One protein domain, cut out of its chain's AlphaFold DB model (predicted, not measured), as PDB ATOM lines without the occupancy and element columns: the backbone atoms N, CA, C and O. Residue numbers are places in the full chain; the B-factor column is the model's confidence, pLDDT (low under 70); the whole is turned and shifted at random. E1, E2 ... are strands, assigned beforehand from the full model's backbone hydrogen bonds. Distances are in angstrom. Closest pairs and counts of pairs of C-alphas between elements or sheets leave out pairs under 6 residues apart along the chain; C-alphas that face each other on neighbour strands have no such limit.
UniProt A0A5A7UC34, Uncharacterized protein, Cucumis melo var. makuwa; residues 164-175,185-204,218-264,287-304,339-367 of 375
ATOM      1  N   ALA A 164      34.188  26.788 -42.969       64.88
ATOM      2  CA  ALA A 164      33.959  25.780 -41.940       64.88
ATOM      3  C   ALA A 164      34.447  24.417 -42.452       64.88
ATOM      4  O   ALA A 164      34.119  24.001 -43.568       64.88
ATOM      5  N   GLU A 165      35.223  23.699 -41.645       73.81
ATOM      6  CA  GLU A 165      35.679  22.361 -42.024       73.81
ATOM      7  C   GLU A 165      34.518  21.362 -41.957       73.81
ATOM      8  O   GLU A 165      34.332  20.547 -42.868       73.81
ATOM      9  N   LYS A 166      33.696  21.458 -40.905       75.75
ATOM     10  CA  LYS A 166      32.568  20.554 -40.674       75.75
ATOM     11  C   LYS A 166      31.312  21.317 -40.276       75.75
ATOM     12  O   LYS A 166      31.335  22.171 -39.388       75.75
ATOM     13  N   ILE A 167      30.193  20.952 -40.901       76.75
ATOM     14  CA  ILE A 167      28.858  21.374 -40.473       76.75
ATOM     15  C   ILE A 167      28.043  20.158 -40.069       76.75
ATOM     16  O   ILE A 167      27.841  19.237 -40.861       76.75
ATOM     17  N   ILE A 168      27.527  20.183 -38.842       74.81
ATOM     18  CA  ILE A 168      26.592  19.171 -38.349       74.81
ATOM     19  C   ILE A 168      25.203  19.795 -38.297       74.81
ATOM     20  O   ILE A 168      24.961  20.713 -37.514       74.81
ATOM     21  N   VAL A 169      24.286  19.275 -39.112       77.50
ATOM     22  CA  VAL A 169      22.871  19.659 -39.100       77.50
ATOM     23  C   VAL A 169      22.071  18.519 -38.481       77.50
ATOM     24  O   VAL A 169      21.960  17.437 -39.060       77.50
ATOM     25  N   SER A 170      21.505  18.761 -37.298       72.88
ATOM     26  CA  SER A 170      20.615  17.803 -36.629       72.88
ATOM     27  C   SER A 170      19.167  18.268 -36.720       72.88
ATOM     28  O   SER A 170      18.811  19.314 -36.170       72.88
ATOM     29  N   ILE A 171      18.328  17.481 -37.396       74.56
ATOM     30  CA  ILE A 171      16.895  17.755 -37.547       74.56
ATOM     31  C   ILE A 171      16.122  16.786 -36.651       74.56
ATOM     32  O   ILE A 171      16.216  15.567 -36.805       74.56
ATOM     33  N   TYR A 172      15.348  17.346 -35.721       67.56
ATOM     34  CA  TYR A 172      14.480  16.605 -34.809       67.56
ATOM     35  C   TYR A 172      13.014  16.915 -35.112       67.56
ATOM     36  O   TYR A 172      12.620  18.079 -35.188       67.56
ATOM     37  N   TYR A 173      12.194  15.873 -35.244       58.91
ATOM     38  CA  TYR A 173      10.750  15.998 -35.459       58.91
ATOM     39  C   TYR A 173       9.986  15.645 -34.178       58.91
ATOM     40  O   TYR A 173      10.044  14.503 -33.721       58.91
ATOM     41  N   ASN A 174       9.237  16.602 -33.618       53.19
ATOM     42  CA  ASN A 174       8.286  16.344 -32.531       53.19
ATOM     43  C   ASN A 174       6.861  16.206 -33.093       53.19
ATOM     44  O   ASN A 174       6.406  17.030 -33.878       53.19
ATOM     45  N   ARG A 175       6.158  15.148 -32.676       54.12
ATOM     46  CA  ARG A 175       4.821  14.763 -33.152       54.12
ATOM     47  C   ARG A 175       3.675  15.512 -32.458       54.12
ATOM     48  O   ARG A 175       2.541  15.419 -32.911       54.12
ATOM     49  N   ALA A 185      14.967  26.085 -44.037       46.47
ATOM     50  CA  ALA A 185      16.140  26.835 -44.442       46.47
ATOM     51  C   ALA A 185      16.047  27.024 -45.959       46.47
ATOM     52  O   ALA A 185      16.395  26.144 -46.736       46.47
ATOM     53  N   LYS A 186      15.493  28.165 -46.384       39.34
ATOM     54  CA  LYS A 186      15.108  28.419 -47.783       39.34
ATOM     55  C   LYS A 186      16.278  28.339 -48.774       39.34
ATOM     56  O   LYS A 186      16.021  28.240 -49.968       39.34
ATOM     57  N   LYS A 187      17.523  28.414 -48.295       50.59
ATOM     58  CA  LYS A 187      18.778  28.129 -49.007       50.59
ATOM     59  C   LYS A 187      19.921  28.194 -47.994       50.59
ATOM     60  O   LYS A 187      20.059  29.207 -47.314       50.59
ATOM     61  N   ILE A 188      20.734  27.148 -47.907       54.62
ATOM     62  CA  ILE A 188      21.960  27.136 -47.104       54.62
ATOM     63  C   ILE A 188      23.141  27.169 -48.077       54.62
ATOM     64  O   ILE A 188      23.589  26.136 -48.563       54.62
ATOM     65  N   PHE A 189      23.634  28.368 -48.392       49.62
ATOM     66  CA  PHE A 189      24.839  28.524 -49.209       49.62
ATOM     67  C   PHE A 189      26.063  28.258 -48.341       49.62
ATOM     68  O   PHE A 189      26.532  29.132 -47.618       49.62
ATOM     69  N   VAL A 190      26.539  27.025 -48.390       61.56
ATOM     70  CA  VAL A 190      27.672  26.554 -47.607       61.56
ATOM     71  C   VAL A 190      28.695  25.982 -48.583       61.56
ATOM     72  O   VAL A 190      28.359  25.122 -49.394       61.56
ATOM     73  N   SER A 191      29.920  26.509 -48.523       64.44
ATOM     74  CA  SER A 191      31.103  25.955 -49.185       64.44
ATOM     75  C   SER A 191      31.958  25.331 -48.097       64.44
ATOM     76  O   SER A 191      32.732  26.027 -47.442       64.44
ATOM     77  N   THR A 192      31.747  24.047 -47.834       74.06
ATOM     78  CA  THR A 192      32.431  23.344 -46.744       74.06
ATOM     79  C   THR A 192      32.925  22.002 -47.204       74.06
ATOM     80  O   THR A 192      32.313  21.364 -48.062       74.06
ATOM     81  N   LYS A 193      33.992  21.549 -46.552       80.88
ATOM     82  CA  LYS A 193      34.587  20.249 -46.816       80.88
ATOM     83  C   LYS A 193      33.614  19.118 -46.499       80.88
ATOM     84  O   LYS A 193      33.402  18.231 -47.319       80.88
ATOM     85  N   LYS A 194      32.975  19.171 -45.326       81.44
ATOM     86  CA  LYS A 194      32.140  18.071 -44.841       81.44
ATOM     87  C   LYS A 194      30.821  18.552 -44.255       81.44
ATOM     88  O   LYS A 194      30.802  19.378 -43.343       81.44
ATOM     89  N   ILE A 195      29.717  17.971 -44.720       80.88
ATOM     90  CA  ILE A 195      28.395  18.156 -44.112       80.88
ATOM     91  C   ILE A 195      27.895  16.823 -43.575       80.88
ATOM     92  O   ILE A 195      27.809  15.838 -44.304       80.88
ATOM     93  N   VAL A 196      27.517  16.805 -42.298       80.88
ATOM     94  CA  VAL A 196      26.848  15.671 -41.663       80.88
ATOM     95  C   VAL A 196      25.403  16.058 -41.380       80.88
ATOM     96  O   VAL A 196      25.122  16.880 -40.506       80.88
ATOM     97  N   VAL A 197      24.474  15.449 -42.112       80.38
ATOM     98  CA  VAL A 197      23.036  15.606 -41.893       80.38
ATOM     99  C   VAL A 197      22.530  14.394 -41.130       80.38
ATOM    100  O   VAL A 197      22.522  13.271 -41.636       80.38
ATOM    101  N   SER A 198      22.080  14.624 -39.901       75.50
ATOM    102  CA  SER A 198      21.480  13.588 -39.064       75.50
ATOM    103  C   SER A 198      19.984  13.839 -38.965       75.50
ATOM    104  O   SER A 198      19.555  14.825 -38.361       75.50
ATOM    105  N   ASN A 199      19.176  12.951 -39.547       73.25
ATOM    106  CA  ASN A 199      17.734  12.974 -39.335       73.25
ATOM    107  C   ASN A 199      17.358  11.914 -38.298       73.25
ATOM    108  O   ASN A 199      17.291  10.717 -38.602       73.25
ATOM    109  N   VAL A 200      17.112  12.355 -37.065       55.94
ATOM    110  CA  VAL A 200      16.673  11.476 -35.979       55.94
ATOM    111  C   VAL A 200      15.172  11.661 -35.800       55.94
ATOM    112  O   VAL A 200      14.696  12.542 -35.082       55.94
ATOM    113  N   LEU A 201      14.398  10.791 -36.448       57.78
ATOM    114  CA  LEU A 201      12.962  10.695 -36.211       57.78
ATOM    115  C   LEU A 201      12.725  10.023 -34.854       57.78
ATOM    116  O   LEU A 201      12.637   8.798 -34.766       57.78
ATOM    117  N   GLN A 202      12.639  10.812 -33.779       49.81
ATOM    118  CA  GLN A 202      12.378  10.290 -32.439       49.81
ATOM    119  C   GLN A 202      10.874  10.004 -32.257       49.81
ATOM    120  O   GLN A 202      10.056  10.925 -32.236       49.81
ATOM    121  N   PRO A 203      10.449   8.742 -32.088       44.22
ATOM    122  CA  PRO A 203       9.049   8.420 -31.882       44.22
ATOM    123  C   PRO A 203       8.725   8.483 -30.393       44.22
ATOM    124  O   PRO A 203       9.160   7.635 -29.609       44.22
ATOM    125  N   ARG A 204       7.865   9.424 -30.005       47.66
ATOM    126  CA  ARG A 204       7.201   9.348 -28.705       47.66
ATOM    127  C   ARG A 204       6.103   8.280 -28.773       47.66
ATOM    128  O   ARG A 204       5.248   8.306 -29.662       47.66
ATOM    129  N   HIS A 218       7.674  16.172 -46.308       61.56
ATOM    130  CA  HIS A 218       8.764  16.656 -47.152       61.56
ATOM    131  C   HIS A 218       9.854  17.312 -46.304       61.56
ATOM    132  O   HIS A 218       9.624  18.304 -45.608       61.56
ATOM    133  N   LEU A 219      11.059  16.755 -46.356       63.00
ATOM    134  CA  LEU A 219      12.247  17.376 -45.790       63.00
ATOM    135  C   LEU A 219      12.814  18.295 -46.879       63.00
ATOM    136  O   LEU A 219      13.402  17.830 -47.855       63.00
ATOM    137  N   HIS A 220      12.518  19.592 -46.771       60.94
ATOM    138  CA  HIS A 220      12.790  20.547 -47.844       60.94
ATOM    139  C   HIS A 220      14.281  20.878 -47.990       60.94
ATOM    140  O   HIS A 220      14.912  21.347 -47.047       60.94
ATOM    141  N   LEU A 221      14.757  20.663 -49.225       61.72
ATOM    142  CA  LEU A 221      15.886  21.270 -49.938       61.72
ATOM    143  C   LEU A 221      17.026  21.818 -49.069       61.72
ATOM    144  O   LEU A 221      17.061  22.996 -48.713       61.72
ATOM    145  N   LEU A 222      18.046  20.991 -48.862       76.06
ATOM    146  CA  LEU A 222      19.389  21.531 -48.695       76.06
ATOM    147  C   LEU A 222      19.908  21.863 -50.102       76.06
ATOM    148  O   LEU A 222      20.124  20.944 -50.889       76.06
ATOM    149  N   THR A 223      20.031  23.153 -50.431       82.12
ATOM    150  CA  THR A 223      20.666  23.613 -51.677       82.12
ATOM    151  C   THR A 223      22.101  24.022 -51.391       82.12
ATOM    152  O   THR A 223      22.302  25.069 -50.780       82.12
ATOM    153  N   CYS A 224      23.083  23.249 -51.846       80.19
ATOM    154  CA  CYS A 224      24.504  23.546 -51.647       80.19
ATOM    155  C   CYS A 224      25.224  23.759 -52.980       80.19
ATOM    156  O   CYS A 224      24.887  23.115 -53.963       80.19
ATOM    157  N   VAL A 225      26.208  24.660 -53.035       84.31
ATOM    158  CA  VAL A 225      26.871  25.017 -54.308       84.31
ATOM    159  C   VAL A 225      28.039  24.076 -54.600       84.31
ATOM    160  O   VAL A 225      28.067  23.466 -55.663       84.31
ATOM    161  N   VAL A 226      28.956  23.903 -53.644       84.19
ATOM    162  CA  VAL A 226      30.083  22.962 -53.739       84.19
ATOM    163  C   VAL A 226      30.327  22.337 -52.369       84.19
ATOM    164  O   VAL A 226      30.458  23.060 -51.380       84.19
ATOM    165  N   ILE A 227      30.381  21.009 -52.310       86.38
ATOM    166  CA  ILE A 227      30.737  20.232 -51.119       86.38
ATOM    167  C   ILE A 227      31.689  19.109 -51.533       86.38
ATOM    168  O   ILE A 227      31.490  18.478 -52.564       86.38
ATOM    169  N   GLU A 228      32.708  18.814 -50.729       89.50
ATOM    170  CA  GLU A 228      33.522  17.616 -50.968       89.50
ATOM    171  C   GLU A 228      32.769  16.364 -50.501       89.50
ATOM    172  O   GLU A 228      32.473  15.485 -51.302       89.50
ATOM    173  N   GLU A 229      32.367  16.294 -49.229       89.38
ATOM    174  CA  GLU A 229      31.730  15.101 -48.660       89.38
ATOM    175  C   GLU A 229      30.402  15.411 -47.947       89.38
ATOM    176  O   GLU A 229      30.329  16.231 -47.026       89.38
ATOM    177  N   ILE A 230      29.338  14.701 -48.331       89.62
ATOM    178  CA  ILE A 230      28.026  14.742 -47.675       89.62
ATOM    179  C   ILE A 230      27.776  13.394 -47.009       89.62
ATOM    180  O   ILE A 230      27.746  12.367 -47.678       89.62
ATOM    181  N   ILE A 231      27.541  13.390 -45.699       90.94
ATOM    182  CA  ILE A 231      27.150  12.195 -44.949       90.94
ATOM    183  C   ILE A 231      25.726  12.368 -44.432       90.94
ATOM    184  O   ILE A 231      25.440  13.290 -43.671       90.94
ATOM    185  N   ILE A 232      24.833  11.460 -44.817       91.19
ATOM    186  CA  ILE A 232      23.417  11.496 -44.457       91.19
ATOM    187  C   ILE A 232      23.072  10.260 -43.638       91.19
ATOM    188  O   ILE A 232      23.142   9.140 -44.136       91.19
ATOM    189  N   PHE A 233      22.630  10.462 -42.400       89.56
ATOM    190  CA  PHE A 233      22.095   9.391 -41.561       89.56
ATOM    191  C   PHE A 233      20.566   9.428 -41.564       89.56
ATOM    192  O   PHE A 233      19.946  10.378 -41.076       89.56
ATOM    193  N   ILE A 234      19.953   8.369 -42.095       89.56
ATOM    194  CA  ILE A 234      18.505   8.167 -42.142       89.56
ATOM    195  C   ILE A 234      18.132   7.039 -41.180       89.56
ATOM    196  O   ILE A 234      18.259   5.850 -41.491       89.56
ATOM    197  N   PHE A 235      17.600   7.412 -40.018       86.56
ATOM    198  CA  PHE A 235      17.046   6.460 -39.059       86.56
ATOM    199  C   PHE A 235      15.546   6.282 -39.308       86.56
ATOM    200  O   PHE A 235      14.736   7.160 -39.010       86.56
ATOM    201  N   SER A 236      15.161   5.125 -39.849       84.19
ATOM    202  CA  SER A 236      13.753   4.782 -40.076       84.19
ATOM    203  C   SER A 236      13.236   3.918 -38.932       84.19
ATOM    204  O   SER A 236      13.635   2.764 -38.766       84.19
ATOM    205  N   HIS A 237      12.316   4.462 -38.135       78.19
ATOM    206  CA  HIS A 237      11.716   3.731 -37.027       78.19
ATOM    207  C   HIS A 237      10.272   3.306 -37.344       78.19
ATOM    208  O   HIS A 237       9.389   4.142 -37.521       78.19
ATOM    209  N   ARG A 238      10.024   1.987 -37.316       71.75
ATOM    210  CA  ARG A 238       8.703   1.319 -37.339       71.75
ATOM    211  C   ARG A 238       7.762   1.727 -38.478       71.75
ATOM    212  O   ARG A 238       6.827   2.488 -38.247       71.75
ATOM    213  N   GLY A 239       7.926   1.108 -39.649       67.81
ATOM    214  CA  GLY A 239       6.857   0.964 -40.653       67.81
ATOM    215  C   GLY A 239       6.204   2.261 -41.143       67.81
ATOM    216  O   GLY A 239       5.125   2.209 -41.721       67.81
ATOM    217  N   ARG A 240       6.823   3.415 -40.885       65.44
ATOM    218  CA  ARG A 240       6.440   4.684 -41.491       65.44
ATOM    219  C   ARG A 240       7.257   4.861 -42.753       65.44
ATOM    220  O   ARG A 240       8.417   4.446 -42.789       65.44
ATOM    221  N   GLY A 241       6.624   5.451 -43.764       71.88
ATOM    222  CA  GLY A 241       7.289   5.789 -45.011       71.88
ATOM    223  C   GLY A 241       8.569   6.575 -44.743       71.88
ATOM    224  O   GLY A 241       8.658   7.331 -43.773       71.88
ATOM    225  N   ILE A 242       9.575   6.329 -45.576       72.88
ATOM    226  CA  ILE A 242      10.841   7.057 -45.526       72.88
ATOM    227  C   ILE A 242      10.506   8.539 -45.758       72.88
ATOM    228  O   ILE A 242       9.732   8.827 -46.673       72.88
ATOM    229  N   PRO A 243      11.025   9.476 -44.941       71.12
ATOM    230  CA  PRO A 243      10.840  10.893 -45.219       71.12
ATOM    231  C   PRO A 243      11.390  11.209 -46.610       71.12
ATOM    232  O   PRO A 243      12.457  10.714 -46.983       71.12
ATOM    233  N   HIS A 244      10.674  12.040 -47.364       79.19
ATOM    234  CA  HIS A 244      11.152  12.496 -48.663       79.19
ATOM    235  C   HIS A 244      12.369  13.382 -48.432       79.19
ATOM    236  O   HIS A 244      12.243  14.521 -47.980       79.19
ATOM    237  N   LEU A 245      13.549  12.834 -48.699       82.81
ATOM    238  CA  LEU A 245      14.794  13.577 -48.684       82.81
ATOM    239  C   LEU A 245      14.986  14.180 -50.071       82.81
ATOM    240  O   LEU A 245      15.166  13.429 -51.025       82.81
ATOM    241  N   HIS A 246      14.944  15.508 -50.165       85.56
ATOM    242  CA  HIS A 246      15.325  16.223 -51.378       85.56
ATOM    243  C   HIS A 246      16.643  16.959 -51.137       85.56
ATOM    244  O   HIS A 246      16.681  17.984 -50.451       85.56
ATOM    245  N   LEU A 247      17.728  16.443 -51.706       86.31
ATOM    246  CA  LEU A 247      19.040  17.088 -51.678       86.31
ATOM    247  C   LEU A 247      19.287  17.735 -53.037       86.31
ATOM    248  O   LEU A 247      19.178  17.046 -54.046       86.31
ATOM    249  N   GLN A 248      19.604  19.029 -53.070       89.12
ATOM    250  CA  GLN A 248      20.027  19.702 -54.295       89.12
ATOM    251  C   GLN A 248      21.460  20.216 -54.123       89.12
ATOM    252  O   GLN A 248      21.711  21.070 -53.278       89.12
ATOM    253  N   CYS A 249      22.422  19.716 -54.889       87.31
ATOM    254  CA  CYS A 249      23.807  20.181 -54.808       87.31
ATOM    255  C   CYS A 249      24.350  20.541 -56.194       87.31
ATOM    256  O   CYS A 249      24.041  19.866 -57.161       87.31
ATOM    257  N   GLY A 250      25.153  21.596 -56.319       90.19
ATOM    258  CA  GLY A 250      25.854  21.873 -57.574       90.19
ATOM    259  C   GLY A 250      26.920  20.807 -57.826       90.19
ATOM    260  O   GLY A 250      26.795  19.961 -58.707       90.19
ATOM    261  N   LYS A 251      27.955  20.786 -56.986       86.56
ATOM    262  CA  LYS A 251      29.038  19.799 -57.059       86.56
ATOM    263  C   LYS A 251      29.236  19.098 -55.723       86.56
ATOM    264  O   LYS A 251      29.470  19.770 -54.719       86.56
ATOM    265  N   ALA A 252      29.177  17.770 -55.727       89.25
ATOM    266  CA  ALA A 252      29.540  16.925 -54.597       89.25
ATOM    267  C   ALA A 252      30.654  15.960 -55.015       89.25
ATOM    268  O   ALA A 252      30.527  15.296 -56.034       89.25
ATOM    269  N   GLN A 253      31.736  15.828 -54.252       90.75
ATOM    270  CA  GLN A 253      32.715  14.781 -54.565       90.75
ATOM    271  C   GLN A 253      32.171  13.410 -54.150       90.75
ATOM    272  O   GLN A 253      32.156  12.450 -54.915       90.75
ATOM    273  N   LYS A 254      31.653  13.332 -52.925       89.69
ATOM    274  CA  LYS A 254      31.251  12.082 -52.296       89.69
ATOM    275  C   LYS A 254      29.971  12.252 -51.496       89.69
ATOM    276  O   LYS A 254      29.872  13.124 -50.636       89.69
ATOM    277  N   ILE A 255      29.005  11.371 -51.723       90.06
ATOM    278  CA  ILE A 255      27.772  11.297 -50.934       90.06
ATOM    279  C   ILE A 255      27.713   9.929 -50.265       90.06
ATOM    280  O   ILE A 255      27.719   8.906 -50.939       90.06
ATOM    281  N   ILE A 256      27.633   9.902 -48.936       90.44
ATOM    282  CA  ILE A 256      27.471   8.682 -48.150       90.44
ATOM    283  C   ILE A 256      26.116   8.701 -47.456       90.44
ATOM    284  O   ILE A 256      25.835   9.588 -46.651       90.44
ATOM    285  N   ILE A 257      25.282   7.699 -47.718       91.12
ATOM    286  CA  ILE A 257      23.960   7.568 -47.107       91.12
ATOM    287  C   ILE A 257      23.933   6.327 -46.228       91.12
ATOM    288  O   ILE A 257      24.046   5.203 -46.706       91.12
ATOM    289  N   PHE A 258      23.717   6.533 -44.936       89.38
ATOM    290  CA  PHE A 258      23.515   5.488 -43.946       89.38
ATOM    291  C   PHE A 258      22.022   5.339 -43.682       89.38
ATOM    292  O   PHE A 258      21.411   6.173 -43.011       89.38
ATOM    293  N   LYS A 259      21.413   4.264 -44.180       88.12
ATOM    294  CA  LYS A 259      20.031   3.912 -43.857       88.12
ATOM    295  C   LYS A 259      20.023   2.830 -42.793       88.12
ATOM    296  O   LYS A 259      20.428   1.701 -43.049       88.12
ATOM    297  N   VAL A 260      19.496   3.157 -41.619       86.25
ATOM    298  CA  VAL A 260      19.306   2.187 -40.536       86.25
ATOM    299  C   VAL A 260      17.817   1.897 -40.401       86.25
ATOM    300  O   VAL A 260      17.030   2.769 -40.014       86.25
ATOM    301  N   ALA A 261      17.420   0.670 -40.732       82.88
ATOM    302  CA  ALA A 261      16.058   0.186 -40.549       82.88
ATOM    303  C   ALA A 261      15.980  -0.658 -39.274       82.88
ATOM    304  O   ALA A 261      16.724  -1.626 -39.106       82.88
ATOM    305  N   GLN A 262      15.064  -0.303 -38.366       79.38
ATOM    306  CA  GLN A 262      14.759  -1.161 -37.221       79.38
ATOM    307  C   GLN A 262      13.608  -2.121 -37.550       79.38
ATOM    308  O   GLN A 262      12.538  -1.656 -37.967       79.38
ATOM    309  N   PRO A 263      13.766  -3.434 -37.306       73.56
ATOM    310  CA  PRO A 263      12.724  -4.413 -37.548       73.56
ATOM    311  C   PRO A 263      11.505  -4.121 -36.679       73.56
ATOM    312  O   PRO A 263      11.595  -3.718 -35.511       73.56
ATOM    313  N   LYS A 264      10.330  -4.344 -37.266       74.38
ATOM    314  CA  LYS A 264       9.056  -4.249 -36.563       74.38
ATOM    315  C   LYS A 264       9.051  -5.311 -35.462       74.38
ATOM    316  O   LYS A 264       9.000  -6.503 -35.732       74.38
ATOM    317  N   TYR A 287      15.307  11.702 -53.272       84.06
ATOM    318  CA  TYR A 287      15.591  12.434 -54.496       84.06
ATOM    319  C   TYR A 287      16.874  13.242 -54.294       84.06
ATOM    320  O   TYR A 287      16.914  14.200 -53.516       84.06
ATOM    321  N   LEU A 288      17.944  12.814 -54.958       85.94
ATOM    322  CA  LEU A 288      19.218  13.526 -54.982       85.94
ATOM    323  C   LEU A 288      19.355  14.176 -56.356       85.94
ATOM    324  O   LEU A 288      19.489  13.481 -57.357       85.94
ATOM    325  N   GLN A 289      19.320  15.502 -56.398       88.44
ATOM    326  CA  GLN A 289      19.610  16.279 -57.593       88.44
ATOM    327  C   GLN A 289      20.986  16.902 -57.419       88.44
ATOM    328  O   GLN A 289      21.155  17.813 -56.614       88.44
ATOM    329  N   CYS A 290      21.984  16.383 -58.121       85.81
ATOM    330  CA  CYS A 290      23.329  16.934 -58.079       85.81
ATOM    331  C   CYS A 290      23.844  17.152 -59.501       85.81
ATOM    332  O   CYS A 290      23.724  16.229 -60.305       85.81
ATOM    333  N   ASP A 291      24.398  18.330 -59.813       88.75
ATOM    334  CA  ASP A 291      24.880  18.599 -61.180       88.75
ATOM    335  C   ASP A 291      26.110  17.738 -61.492       88.75
ATOM    336  O   ASP A 291      26.255  17.227 -62.598       88.75
ATOM    337  N   THR A 292      26.982  17.537 -60.498       86.31
ATOM    338  CA  THR A 292      28.147  16.647 -60.586       86.31
ATOM    339  C   THR A 292      28.341  15.877 -59.279       86.31
ATOM    340  O   THR A 292      28.379  16.479 -58.202       86.31
ATOM    341  N   VAL A 293      28.452  14.547 -59.373       87.06
ATOM    342  CA  VAL A 293      28.805  13.660 -58.252       87.06
ATOM    343  C   VAL A 293      29.836  12.648 -58.711       87.06
ATOM    344  O   VAL A 293      29.560  11.913 -59.652       87.06
ATOM    345  N   GLU A 294      30.992  12.574 -58.049       88.69
ATOM    346  CA  GLU A 294      32.000  11.561 -58.402       88.69
ATOM    347  C   GLU A 294      31.615  10.188 -57.830       88.69
ATOM    348  O   GLU A 294      31.675   9.173 -58.524       88.69
ATOM    349  N   MET A 295      31.168  10.141 -56.568       85.56
ATOM    350  CA  MET A 295      30.868   8.876 -55.895       85.56
ATOM    351  C   MET A 295      29.658   8.946 -54.959       85.56
ATOM    352  O   MET A 295      29.563   9.818 -54.090       85.56
ATOM    353  N   ILE A 296      28.772   7.954 -55.063       88.75
ATOM    354  CA  ILE A 296      27.662   7.738 -54.126       88.75
ATOM    355  C   ILE A 296      27.843   6.380 -53.444       88.75
ATOM    356  O   ILE A 296      27.905   5.341 -54.094       88.75
ATOM    357  N   ILE A 297      27.888   6.371 -52.113       88.12
ATOM    358  CA  ILE A 297      27.937   5.149 -51.307       88.12
ATOM    359  C   ILE A 297      26.675   5.068 -50.453       88.12
ATOM    360  O   ILE A 297      26.371   5.976 -49.681       88.12
ATOM    361  N   ILE A 298      25.948   3.960 -50.550       90.00
ATOM    362  CA  ILE A 298      24.740   3.712 -49.765       90.00
ATOM    363  C   ILE A 298      24.964   2.486 -48.890       90.00
ATOM    364  O   ILE A 298      25.100   1.362 -49.372       90.00
ATOM    365  N   PHE A 299      24.937   2.700 -47.582       86.12
ATOM    366  CA  PHE A 299      24.956   1.636 -46.594       86.12
ATOM    367  C   PHE A 299      23.543   1.379 -46.076       86.12
ATOM    368  O   PHE A 299      22.908   2.268 -45.499       86.12
ATOM    369  N   ILE A 300      23.052   0.152 -46.248       87.00
ATOM    370  CA  ILE A 300      21.758  -0.282 -45.717       87.00
ATOM    371  C   ILE A 300      22.005  -1.252 -44.562       87.00
ATOM    372  O   ILE A 300      22.358  -2.415 -44.751       87.00
ATOM    373  N   PHE A 301      21.766  -0.772 -43.344       83.81
ATOM    374  CA  PHE A 301      21.826  -1.575 -42.130       83.81
ATOM    375  C   PHE A 301      20.426  -2.063 -41.770       83.81
ATOM    376  O   PHE A 301      19.573  -1.289 -41.317       83.81
ATOM    377  N   ASN A 302      20.197  -3.364 -41.939       80.44
ATOM    378  CA  ASN A 302      19.021  -4.028 -41.399       80.44
ATOM    379  C   ASN A 302      19.365  -4.603 -40.021       80.44
ATOM    380  O   ASN A 302      20.047  -5.617 -39.904       80.44
ATOM    381  N   MET A 303      18.936  -3.928 -38.958       77.44
ATOM    382  CA  MET A 303      19.288  -4.329 -37.596       77.44
ATOM    383  C   MET A 303      18.388  -5.466 -37.107       77.44
ATOM    384  O   MET A 303      17.477  -5.228 -36.319       77.44
ATOM    385  N   THR A 304      18.613  -6.712 -37.519       72.00
ATOM    386  CA  THR A 304      17.890  -7.850 -36.928       72.00
ATOM    387  C   THR A 304      18.279  -7.982 -35.458       72.00
ATOM    388  O   THR A 304      19.421  -8.297 -35.131       72.00
ATOM    389  N   ASN A 339      25.820  11.121 -66.516       50.31
ATOM    390  CA  ASN A 339      27.236  10.786 -66.761       50.31
ATOM    391  C   ASN A 339      28.134  10.388 -65.556       50.31
ATOM    392  O   ASN A 339      28.153  11.028 -64.512       50.31
ATOM    393  N   ASP A 340      28.919   9.320 -65.749       57.91
ATOM    394  CA  ASP A 340      30.131   8.916 -65.002       57.91
ATOM    395  C   ASP A 340      30.049   8.731 -63.471       57.91
ATOM    396  O   ASP A 340      31.043   8.865 -62.762       57.91
ATOM    397  N   GLN A 341      28.886   8.360 -62.932       62.25
ATOM    398  CA  GLN A 341      28.714   8.130 -61.490       62.25
ATOM    399  C   GLN A 341      28.956   6.669 -61.086       62.25
ATOM    400  O   GLN A 341      28.408   5.744 -61.685       62.25
ATOM    401  N   THR A 342      29.713   6.458 -60.006       62.62
ATOM    402  CA  THR A 342      29.823   5.142 -59.351       62.62
ATOM    403  C   THR A 342      28.902   5.084 -58.129       62.62
ATOM    404  O   THR A 342      29.013   5.918 -57.224       62.62
ATOM    405  N   VAL A 343      28.002   4.097 -58.079       67.19
ATOM    406  CA  VAL A 343      27.108   3.831 -56.941       67.19
ATOM    407  C   VAL A 343      27.502   2.517 -56.277       67.19
ATOM    408  O   VAL A 343      27.425   1.462 -56.894       67.19
ATOM    409  N   ILE A 344      27.880   2.550 -55.002       69.38
ATOM    410  CA  ILE A 344      28.203   1.340 -54.231       69.38
ATOM    411  C   ILE A 344      27.104   1.100 -53.195       69.38
ATOM    412  O   ILE A 344      26.899   1.929 -52.305       69.38
ATOM    413  N   LEU A 345      26.401  -0.028 -53.286       70.00
ATOM    414  CA  LEU A 345      25.419  -0.470 -52.298       70.00
ATOM    415  C   LEU A 345      26.025  -1.562 -51.426       70.00
ATOM    416  O   LEU A 345      26.437  -2.612 -51.915       70.00
ATOM    417  N   PHE A 346      25.988  -1.346 -50.118       59.47
ATOM    418  CA  PHE A 346      26.298  -2.369 -49.129       59.47
ATOM    419  C   PHE A 346      25.005  -2.830 -48.468       59.47
ATOM    420  O   PHE A 346      24.341  -2.054 -47.770       59.47
ATOM    421  N   ASN A 347      24.660  -4.099 -48.661       59.00
ATOM    422  CA  ASN A 347      23.661  -4.762 -47.840       59.00
ATOM    423  C   ASN A 347      24.385  -5.491 -46.705       59.00
ATOM    424  O   ASN A 347      25.274  -6.304 -46.954       59.00
ATOM    425  N   GLY A 348      23.982  -5.235 -45.457       50.66
ATOM    426  CA  GLY A 348      24.561  -5.861 -44.260       50.66
ATOM    427  C   GLY A 348      24.500  -7.399 -44.218       50.66
ATOM    428  O   GLY A 348      25.020  -7.985 -43.279       50.66
ATOM    429  N   ALA A 349      23.898  -8.047 -45.218       53.94
ATOM    430  CA  ALA A 349      23.864  -9.495 -45.414       53.94
ATOM    431  C   ALA A 349      24.986 -10.025 -46.337       53.94
ATOM    432  O   ALA A 349      24.775 -11.005 -47.039       53.94
ATOM    433  N   HIS A 350      26.173  -9.405 -46.321       54.84
ATOM    434  CA  HIS A 350      27.373  -9.835 -47.067       54.84
ATOM    435  C   HIS A 350      27.385  -9.586 -48.582       54.84
ATOM    436  O   HIS A 350      28.239 -10.130 -49.283       54.84
ATOM    437  N   THR A 351      26.492  -8.742 -49.099       50.06
ATOM    438  CA  THR A 351      26.463  -8.420 -50.532       50.06
ATOM    439  C   THR A 351      26.864  -6.968 -50.771       50.06
ATOM    440  O   THR A 351      26.208  -6.047 -50.272       50.06
ATOM    441  N   MET A 352      27.931  -6.761 -51.543       54.41
ATOM    442  CA  MET A 352      28.324  -5.452 -52.073       54.41
ATOM    443  C   MET A 352      27.967  -5.410 -53.557       54.41
ATOM    444  O   MET A 352      28.393  -6.279 -54.313       54.41
ATOM    445  N   ILE A 353      27.183  -4.416 -53.968       60.62
ATOM    446  CA  ILE A 353      26.815  -4.186 -55.368       60.62
ATOM    447  C   ILE A 353      27.458  -2.871 -55.800       60.62
ATOM    448  O   ILE A 353      27.097  -1.815 -55.285       60.62
ATOM    449  N   ILE A 354      28.412  -2.927 -56.723       60.59
ATOM    450  CA  ILE A 354      29.029  -1.743 -57.332       60.59
ATOM    451  C   ILE A 354      28.392  -1.536 -58.702       60.59
ATOM    452  O   ILE A 354      28.460  -2.419 -59.552       60.59
ATOM    453  N   PHE A 355      27.803  -0.367 -58.913       54.91
ATOM    454  CA  PHE A 355      27.392   0.142 -60.211       54.91
ATOM    455  C   PHE A 355      28.426   1.164 -60.662       54.91
ATOM    456  O   PHE A 355      28.625   2.169 -59.983       54.91
ATOM    457  N   ASN A 356      29.064   0.938 -61.801       52.06
ATOM    458  CA  ASN A 356      29.797   1.986 -62.500       52.06
ATOM    459  C   ASN A 356      28.946   2.462 -63.685       52.06
ATOM    460  O   ASN A 356      28.389   1.636 -64.412       52.06
ATOM    461  N   ALA A 357      28.851   3.777 -63.894       50.38
ATOM    462  CA  ALA A 357      28.205   4.385 -65.057       50.38
ATOM    463  C   ALA A 357      28.721   3.840 -66.404       50.38
ATOM    464  O   ALA A 357      27.987   3.867 -67.387       50.38
ATOM    465  N   ALA A 358      29.913   3.235 -66.437       45.56
ATOM    466  CA  ALA A 358      30.426   2.475 -67.577       45.56
ATOM    467  C   ALA A 358      29.885   1.022 -67.692       45.56
ATOM    468  O   ALA A 358      30.601   0.123 -68.119       45.56
ATOM    469  N   GLN A 359      28.616   0.772 -67.341       38.28
ATOM    470  CA  GLN A 359      27.882  -0.487 -67.608       38.28
ATOM    471  C   GLN A 359      28.362  -1.764 -66.890       38.28
ATOM    472  O   GLN A 359      28.107  -2.870 -67.362       38.28
ATOM    473  N   SER A 360      29.010  -1.665 -65.731       36.56
ATOM    474  CA  SER A 360      29.424  -2.862 -64.984       36.56
ATOM    475  C   SER A 360      28.755  -2.933 -63.611       36.56
ATOM    476  O   SER A 360      28.867  -2.019 -62.793       36.56
ATOM    477  N   ILE A 361      28.027  -4.034 -63.395       41.81
ATOM    478  CA  ILE A 361      27.452  -4.433 -62.109       41.81
ATOM    479  C   ILE A 361      28.388  -5.488 -61.522       41.81
ATOM    480  O   ILE A 361      28.464  -6.602 -62.037       41.81
ATOM    481  N   PHE A 362      29.082  -5.157 -60.437       43.50
ATOM    482  CA  PHE A 362      29.857  -6.138 -59.678       43.50
ATOM    483  C   PHE A 362      29.089  -6.515 -58.416       43.50
ATOM    484  O   PHE A 362      28.870  -5.670 -57.548       43.50
ATOM    485  N   ILE A 363      28.680  -7.781 -58.320       46.91
ATOM    486  CA  ILE A 363      28.049  -8.354 -57.129       46.91
ATOM    487  C   ILE A 363      29.109  -9.180 -56.405       46.91
ATOM    488  O   ILE A 363      29.512 -10.237 -56.882       46.91
ATOM    489  N   PHE A 364      29.548  -8.715 -55.241       40.22
ATOM    490  CA  PHE A 364      30.407  -9.490 -54.354       40.22
ATOM    491  C   PHE A 364      29.537 -10.143 -53.291       40.22
ATOM    492  O   PHE A 364      28.856  -9.443 -52.542       40.22
ATOM    493  N   ASN A 365      29.572 -11.472 -53.223       39.03
ATOM    494  CA  ASN A 365      28.956 -12.242 -52.152       39.03
ATOM    495  C   ASN A 365      30.057 -12.758 -51.221       39.03
ATOM    496  O   ASN A 365      30.853 -13.607 -51.619       39.03
ATOM    497  N   ALA A 366      30.136 -12.230 -50.002       41.47
ATOM    498  CA  ALA A 366      31.104 -12.684 -49.010       41.47
ATOM    499  C   ALA A 366      30.491 -13.793 -48.142       41.47
ATOM    500  O   ALA A 366      29.893 -13.533 -47.101       41.47
ATOM    501  N   THR A 367      30.641 -15.054 -48.540       38.19
ATOM    502  CA  THR A 367      30.248 -16.185 -47.690       38.19
ATOM    503  C   THR A 367      31.245 -16.350 -46.544       38.19
ATOM    504  O   THR A 367      32.392 -16.728 -46.772       38.19
TER     505      THR A 367
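This is residues 164 to 175, 185 to 204, 218 to 264, 287 to 304 and 339 to 367 of the 375 residues of an uncharacterized protein of Cucumis melo var. makuwa (UniProt A0A5A7UC34). The chain winds in stacked turns, like an open solenoid: the long strands E3, E4 and E5 fold back on themselves like a U, making two partly facing layers, with E1 and E2 at one side. On the other side E6, E7 and E8 carry one layer on as a single-layered wing. The printed part has 126 residues, with no named helix and eight strands, all strand by class, in one mixed sheet whose order follows the chain from E1 to E8. It is compact, with a radius of gyration of the C-alphas of 15.5 A and spans of 44 by 39 by 24 A.

Find C-alpha 166 at (32.568, 20.554, -40.674), where E1 begins; it runs to residue 172, 19.4 A. E2 is residues 191 to 200, 24.3 A, and bends by 70 degrees at residue 194. E3, residues 218 to 237, is 16.7 A from end to end and bends by 163 degrees. E4, residues 244 to 262, is 18.2 A and bends by 165 degrees: go from C-alpha 244 at (11.152, 12.496, -48.663) to C-alpha 253 at (32.715, 14.781, -54.565), then to C-alpha 262 at (14.759, -1.161, -37.221). E5 is residues 287 to 302, 21.3 A, bending by 152 degrees. Then come E6, residues 342 to 347, E7, 351 to 356, and E8, 360 to 365.

The sheet is twisted, with E1 and E8 as edge strands. From E1 to E6 neighbours are parallel: look for N 169 and O 196 at 2.9 A, N 197 and O 231 at 2.8 A, N 232 and O 256 at 2.8 A, N 257 and O 297 at 2.8 A, and N 298 and O 344 at 2.8 A, within hydrogen-bond range. E6, E7 and E8 form a meander, each strand the antiparallel neighbour of the one before, with hairpins E6 and E7, and E7 and E8; find N 345 and O 353 at 2.8 A, and N 354 and O 362 at 2.9 A.

The C-alphas farthest apart, of Lys 186 and Thr 367, are 47.1 A apart. Four cuts leave C-alpha gaps of 20.0 A from 175 to 185, 19.9 A from 204 to 218, 25.3 A from 264 to 287 and 36.4 A from 304 to 339. Of the links printed whole, E3 to E4 is short, E6 to E7 and E7 to E8 are tight. The mean pLDDT of the printed part is 71.1; 51 residues are under 70, among them 346 to 367.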